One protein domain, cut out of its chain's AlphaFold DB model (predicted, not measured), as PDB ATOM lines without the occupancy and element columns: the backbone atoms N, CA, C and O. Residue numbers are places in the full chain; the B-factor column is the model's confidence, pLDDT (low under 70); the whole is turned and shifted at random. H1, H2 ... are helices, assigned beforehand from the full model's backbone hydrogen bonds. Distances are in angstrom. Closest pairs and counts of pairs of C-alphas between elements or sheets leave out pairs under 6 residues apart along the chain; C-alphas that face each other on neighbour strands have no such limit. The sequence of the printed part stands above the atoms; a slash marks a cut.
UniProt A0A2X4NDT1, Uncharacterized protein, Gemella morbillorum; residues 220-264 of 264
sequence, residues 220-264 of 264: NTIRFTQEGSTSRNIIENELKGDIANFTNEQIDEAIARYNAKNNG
ATOM      1  N   ASN A 220     -20.074  33.336 -26.110       82.94
ATOM      2  CA  ASN A 220     -21.025  32.499 -26.857       82.94
ATOM      3  C   ASN A 220     -22.236  32.122 -26.004       82.94
ATOM      4  O   ASN A 220     -23.376  32.304 -26.435       82.94
ATOM      5  N   THR A 221     -21.992  31.671 -24.771       85.12
ATOM      6  CA  THR A 221     -23.047  31.258 -23.843       85.12
ATOM      7  C   THR A 221     -24.061  32.382 -23.638       85.12
ATOM      8  O   THR A 221     -25.247  32.192 -23.921       85.12
ATOM      9  N   ILE A 222     -23.611  33.578 -23.239       92.56
ATOM     10  CA  ILE A 222     -24.518  34.713 -23.006       92.56
ATOM     11  C   ILE A 222     -25.176  35.208 -24.291       92.56
ATOM     12  O   ILE A 222     -26.303  35.686 -24.255       92.56
ATOM     13  N   ARG A 223     -24.534  35.075 -25.450       86.19
ATOM     14  CA  ARG A 223     -25.113  35.558 -26.704       86.19
ATOM     15  C   ARG A 223     -26.191  34.634 -27.255       86.19
ATOM     16  O   ARG A 223     -27.190  35.134 -27.760       86.19
ATOM     17  N   PHE A 224     -26.010  33.318 -27.166       78.38
ATOM     18  CA  PHE A 224     -26.735  32.407 -28.062       78.38
ATOM     19  C   PHE A 224     -27.428  31.231 -27.392       78.38
ATOM     20  O   PHE A 224     -28.326  30.642 -27.996       78.38
ATOM     21  N   THR A 225     -27.062  30.911 -26.154       72.31
ATOM     22  CA  THR A 225     -27.642  29.764 -25.449       72.31
ATOM     23  C   THR A 225     -28.834  30.183 -24.588       72.31
ATOM     24  O   THR A 225     -29.005  31.362 -24.229       72.31
ATOM     25  N   GLN A 226     -29.672  29.204 -24.240       72.19
ATOM     26  CA  GLN A 226     -30.718  29.385 -23.231       72.19
ATOM     27  C   GLN A 226     -30.123  29.519 -21.826       72.19
ATOM     28  O   GLN A 226     -30.625  30.320 -21.037       72.19
ATOM     29  N   GLU A 227     -29.033  28.806 -21.533       78.38
ATOM     30  CA  GLU A 227     -28.333  28.874 -20.243       78.38
ATOM     31  C   GLU A 227     -27.886  30.307 -19.933       78.38
ATOM     32  O   GLU A 227     -28.175  30.844 -18.865       78.38
ATOM     33  N   GLY A 228     -27.305  30.984 -20.924       85.94
ATOM     34  CA  GLY A 228     -26.882  32.376 -20.806       85.94
ATOM     35  C   GLY A 228     -28.009  33.408 -20.887       85.94
ATOM     36  O   GLY A 228     -27.721  34.600 -20.852       85.94
ATOM     37  N   SER A 229     -29.285  33.019 -21.007       85.62
ATOM     38  CA  SER A 229     -30.398  33.965 -21.218       85.62
ATOM     39  C   SER A 229     -30.595  34.959 -20.074       85.62
ATOM     40  O   SER A 229     -30.902  36.127 -20.314       85.62
ATOM     41  N   THR A 230     -30.370  34.527 -18.832       92.19
ATOM     42  CA  THR A 230     -30.470  35.411 -17.662       92.19
ATOM     43  C   THR A 230     -29.362  36.461 -17.695       92.19
ATOM     44  O   THR A 230     -29.644  37.660 -17.631       92.19
ATOM     45  N   SER A 231     -28.115  36.020 -17.879       94.56
ATOM     46  CA  SER A 231     -26.951  36.889 -18.061       94.56
ATOM     47  C   SER A 231     -27.137  37.841 -19.242       94.56
ATOM     48  O   SER A 231     -26.920  39.042 -19.105       94.56
ATOM     49  N   ARG A 232     -27.633  37.341 -20.379       94.56
ATOM     50  CA  ARG A 232     -27.935  38.140 -21.573       94.56
ATOM     51  C   ARG A 232     -28.870  39.293 -21.257       94.56
ATOM     52  O   ARG A 232     -28.509  40.435 -21.507       94.56
ATOM     53  N   ASN A 233     -30.021  39.012 -20.647       93.38
ATOM     54  CA  ASN A 233     -31.016  40.034 -20.320       93.38
ATOM     55  C   ASN A 233     -30.436  41.126 -19.409       93.38
ATOM     56  O   ASN A 233     -30.729  42.309 -19.582       93.38
ATOM     57  N   ILE A 234     -29.596  40.746 -18.441       95.12
ATOM     58  CA  ILE A 234     -28.905  41.702 -17.566       95.12
ATOM     59  C   ILE A 234     -28.017  42.637 -18.397       95.12
ATOM     60  O   ILE A 234     -28.081  43.859 -18.249       95.12
ATOM     61  N   ILE A 235     -27.214  42.071 -19.295       96.56
ATOM     62  CA  ILE A 235     -26.256  42.828 -20.100       96.56
ATOM     63  C   ILE A 235     -26.941  43.675 -21.176       96.56
ATOM     64  O   ILE A 235     -26.569  44.832 -21.356       96.56
ATOM     65  N   GLU A 236     -27.980  43.170 -21.835       94.88
ATOM     66  CA  GLU A 236     -28.763  43.927 -22.820       94.88
ATOM     67  C   GLU A 236     -29.443  45.152 -22.203       94.88
ATOM     68  O   GLU A 236     -29.474  46.217 -22.822       94.88
ATOM     69  N   ASN A 237     -29.901  45.055 -20.951       94.88
ATOM     70  CA  ASN A 237     -30.432  46.202 -20.214       94.88
ATOM     71  C   ASN A 237     -29.359  47.277 -19.957       94.88
ATOM     72  O   ASN A 237     -29.637  48.473 -20.063       94.88
ATOM     73  N   GLU A 238     -28.123  46.871 -19.657       96.00
ATOM     74  CA  GLU A 238     -26.992  47.794 -19.476       96.00
ATOM     75  C   GLU A 238     -26.448  48.370 -20.788       96.00
ATOM     76  O   GLU A 238     -25.864  49.461 -20.793       96.00
ATOM     77  N   LEU A 239     -26.601  47.639 -21.892       94.69
ATOM     78  CA  LEU A 239     -26.217  48.061 -23.239       94.69
ATOM     79  C   LEU A 239     -27.314  48.876 -23.935       94.69
ATOM     80  O   LEU A 239     -27.012  49.643 -24.848       94.69
ATOM     81  N   LYS A 240     -28.565  48.755 -23.475       94.00
ATOM     82  CA  LYS A 240     -29.774  49.308 -24.104       94.00
ATOM     83  C   LYS A 240     -29.958  48.820 -25.543       94.00
ATOM     84  O   LYS A 240     -30.326  49.595 -26.426       94.00
ATOM     85  N   GLY A 241     -29.697  47.538 -25.776       86.00
ATOM     86  CA  GLY A 241     -29.841  46.910 -27.084       86.00
ATOM     87  C   GLY A 241     -29.431  45.443 -27.073       86.00
ATOM     88  O   GLY A 241     -28.841  44.973 -26.104       86.00
ATOM     89  N   ASP A 242     -29.735  44.754 -28.173       82.19
ATOM     90  CA  ASP A 242     -29.384  43.347 -28.395       82.19
ATOM     91  C   ASP A 242     -27.864  43.158 -28.337       82.19
ATOM     92  O   ASP A 242     -27.114  43.829 -29.063       82.19
ATOM     93  N   ILE A 243     -27.426  42.235 -27.476       89.75
ATOM     94  CA  ILE A 243     -26.019  41.971 -27.176       89.75
ATOM     95  C   ILE A 243     -25.221  41.627 -28.440       89.75
ATOM     96  O   ILE A 243     -24.035  41.959 -28.517       89.75
ATOM     97  N   ALA A 244     -25.852  41.025 -29.456       80.88
ATOM     98  CA  ALA A 244     -25.240  40.637 -30.728       80.88
ATOM     99  C   ALA A 244     -24.611  41.815 -31.492       80.88
ATOM    100  O   ALA A 244     -23.699  41.609 -32.289       80.88
ATOM    101  N   ASN A 245     -25.052  43.045 -31.219       82.38
ATOM    102  CA  ASN A 245     -24.556  44.253 -31.883       82.38
ATOM    103  C   ASN A 245     -23.355  44.901 -31.182       82.38
ATOM    104  O   ASN A 245     -22.848  45.926 -31.641       82.38
ATOM    105  N   PHE A 246     -22.907  44.337 -30.062       88.31
ATOM    106  CA  PHE A 246     -21.839  44.896 -29.242       88.31
ATOM    107  C   PHE A 246     -20.612  43.995 -29.260       88.31
ATOM    108  O   PHE A 246     -20.720  42.775 -29.311       88.31
ATOM    109  N   THR A 247     -19.430  44.601 -29.185       88.50
ATOM    110  CA  THR A 247     -18.158  43.886 -29.005       88.50
ATOM    111  C   THR A 247     -18.050  43.259 -27.618       88.50
ATOM    112  O   THR A 247     -18.715  43.699 -26.678       88.50
ATOM    113  N   ASN A 248     -17.171  42.269 -27.454       92.75
ATOM    114  CA  ASN A 248     -16.935  41.660 -26.144       92.75
ATOM    115  C   ASN A 248     -16.317  42.658 -25.151       92.75
ATOM    116  O   ASN A 248     -16.572  42.585 -23.955       92.75
ATOM    117  N   GLU A 249     -15.592  43.671 -25.630       94.44
ATOM    118  CA  GLU A 249     -15.128  44.788 -24.803       94.44
ATOM    119  C   GLU A 249     -16.293  45.633 -24.276       94.44
ATOM    120  O   GLU A 249     -16.320  45.981 -23.098       94.44
ATOM    121  N   GLN A 250     -17.286  45.927 -25.116       95.38
ATOM    122  CA  GLN A 250     -18.485  46.652 -24.683       95.38
ATOM    123  C   GLN A 250     -19.340  45.824 -23.720       95.38
ATOM    124  O   GLN A 250     -19.942  46.385 -22.801       95.38
ATOM    125  N   ILE A 251     -19.376  44.505 -23.905       96.25
ATOM    126  CA  ILE A 251     -20.001  43.582 -22.954       96.25
ATOM    127  C   ILE A 251     -19.285  43.647 -21.607       96.25
ATOM    128  O   ILE A 251     -19.949  43.792 -20.587       96.25
ATOM    129  N   ASP A 252     -17.953  43.632 -21.581       97.38
ATOM    130  CA  ASP A 252     -17.192  43.759 -20.333       97.38
ATOM    131  C   ASP A 252     -17.479  45.070 -19.610       97.38
ATOM    132  O   ASP A 252     -17.674  45.082 -18.394       97.38
ATOM    133  N   GLU A 253     -17.550  46.177 -20.351       97.25
ATOM    134  CA  GLU A 253     -17.929  47.471 -19.787       97.25
ATOM    135  C   GLU A 253     -19.349  47.438 -19.201       97.25
ATOM    136  O   GLU A 253     -19.595  48.024 -18.147       97.25
ATOM    137  N   ALA A 254     -20.290  46.757 -19.859       97.50
ATOM    138  CA  ALA A 254     -21.651  46.585 -19.362       97.50
ATOM    139  C   ALA A 254     -21.704  45.718 -18.096       97.50
ATOM    140  O   ALA A 254     -22.352  46.109 -17.125       97.50
ATOM    141  N   ILE A 255     -20.958  44.609 -18.064       97.25
ATOM    142  CA  ILE A 255     -20.807  43.756 -16.877       97.25
ATOM    143  C   ILE A 255     -20.232  44.576 -15.717       97.25
ATOM    144  O   ILE A 255     -20.763  44.545 -14.608       97.25
ATOM    145  N   ALA A 256     -19.180  45.358 -15.968       97.19
ATOM    146  CA  ALA A 256     -18.565  46.203 -14.952       97.19
ATOM    147  C   ALA A 256     -19.554  47.239 -14.388       97.19
ATOM    148  O   ALA A 256     -19.624  47.414 -13.169       97.19
ATOM    149  N   ARG A 257     -20.362  47.884 -15.246       96.56
ATOM    150  CA  ARG A 257     -21.422  48.814 -14.813       96.56
ATOM    151  C   ARG A 257     -22.492  48.123 -13.975       96.56
ATOM    152  O   ARG A 257     -22.878  48.672 -12.946       96.56
ATOM    153  N   TYR A 258     -22.959  46.946 -14.392       96.69
ATOM    154  CA  TYR A 258     -23.933  46.169 -13.626       96.69
ATOM    155  C   TYR A 258     -23.381  45.802 -12.247       96.69
ATOM    156  O   TYR A 258     -24.006  46.085 -11.226       96.69
ATOM    157  N   ASN A 259     -22.178  45.232 -12.205       96.06
ATOM    158  CA  ASN A 259     -21.547  44.794 -10.967       96.06
ATOM    159  C   ASN A 259     -21.314  45.968 -10.007       96.06
ATOM    160  O   ASN A 259     -21.567  45.838  -8.814       96.06
ATOM    161  N   ALA A 260     -20.910  47.137 -10.515       95.25
ATOM    162  CA  ALA A 260     -20.736  48.336  -9.696       95.25
ATOM    163  C   ALA A 260     -22.036  48.801  -9.013       95.25
ATOM    164  O   ALA A 260     -21.978  49.352  -7.917       95.25
ATOM    165  N   LYS A 261     -23.204  48.567  -9.629       95.44
ATOM    166  CA  LYS A 261     -24.517  48.901  -9.046       95.44
ATOM    167  C   LYS A 261     -25.011  47.870  -8.028       95.44
ATOM    168  O   LYS A 261     -25.833  48.219  -7.190       95.44
ATOM    169  N   ASN A 262     -24.553  46.622  -8.131       90.62
ATOM    170  CA  ASN A 262     -25.102  45.481  -7.388       90.62
ATOM    171  C   ASN A 262     -24.120  44.864  -6.374       90.62
ATOM    172  O   ASN A 262     -24.484  43.925  -5.678       90.62
ATOM    173  N   ASN A 263     -22.899  45.394  -6.259       73.50
ATOM    174  CA  ASN A 263     -21.935  45.056  -5.202       73.50
ATOM    175  C   ASN A 263     -22.140  45.883  -3.909       73.50
ATOM    176  O   ASN A 263     -21.175  46.139  -3.187       73.50
ATOM    177  N   GLY A 264     -23.372  46.332  -3.644       54.22
ATOM    178  CA  GLY A 264     -23.768  47.069  -2.436       54.22
ATOM    179  C   GLY A 264     -24.469  46.181  -1.423       54.22
ATOM    180  O   GLY A 264     -25.324  45.381  -1.859       54.22
TER     181      GLY A 264
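AT A GLANCE: This is residues 220 to 264 of the 264 residues of an uncharacterized protein of Gemella morbillorum (UniProt A0A2X4NDT1). What shape do these atoms make? The longest helix, H3, crosses H2 at about a right angle near H2's last residues, and the short helix H1 makes a corner with H2 near H2's first residues; residues 259 to 264, at the far end of H3, stick out. What is it made of? The printed part has 45 residues with three named helices, H1, H2 and H3 in chain order, and no named strand; the class is all helix. How large is it? It is compact, with a radius of gyration of the C-alphas of 10.0 A and spans of 29 by 20 by 15 A.

HOW THE PARTS SIT: What does the longest helix touch? H3, residues 248 to 262, touches H2, residues 229 to 239, with the closest C-alphas, those of Glu 238 and Ala 254, 5.5 A apart. Their lines are about perpendicular, at 88 degrees. Where is the remaining helix? H1, residues 220 to 224, and H2 touch only at the corner by their link; their closest C-alphas, those of Ile 222 and Arg 232, are 5.0 A apart. H1 and H3 are apart. What do the backbones show? In H1, H2 and H3 every O i to N i+4 pair is within hydrogen-bond range.

IN THESE COORDINATES: Where does H3 run? It measures 20.8 A from C-alpha 248 at (-16.935, 41.660, -26.144) to C-alpha 262 at (-25.102, 45.481, -7.388). How long are the others? H2 measures 14.8 A from first to last C-alpha, and H1, which begins with C-alpha 220 at (-21.025, 32.499, -26.857), measures 5.8 A.

THE WHOLE: How far does it reach? The two C-alphas farthest apart, those of Phe 224 and Gly 264, are 29.7 A apart, and residues 259 to 264, of which 259 to 262 belong to H3, stand free. Are there cuts or long links? The printed part has no cut; the link from H1 to H2 is tight and the link from H2 to H3 is short. Where is confidence low? The mean pLDDT of the printed part is 89.4, and residue 264, the chain's last, is under 70.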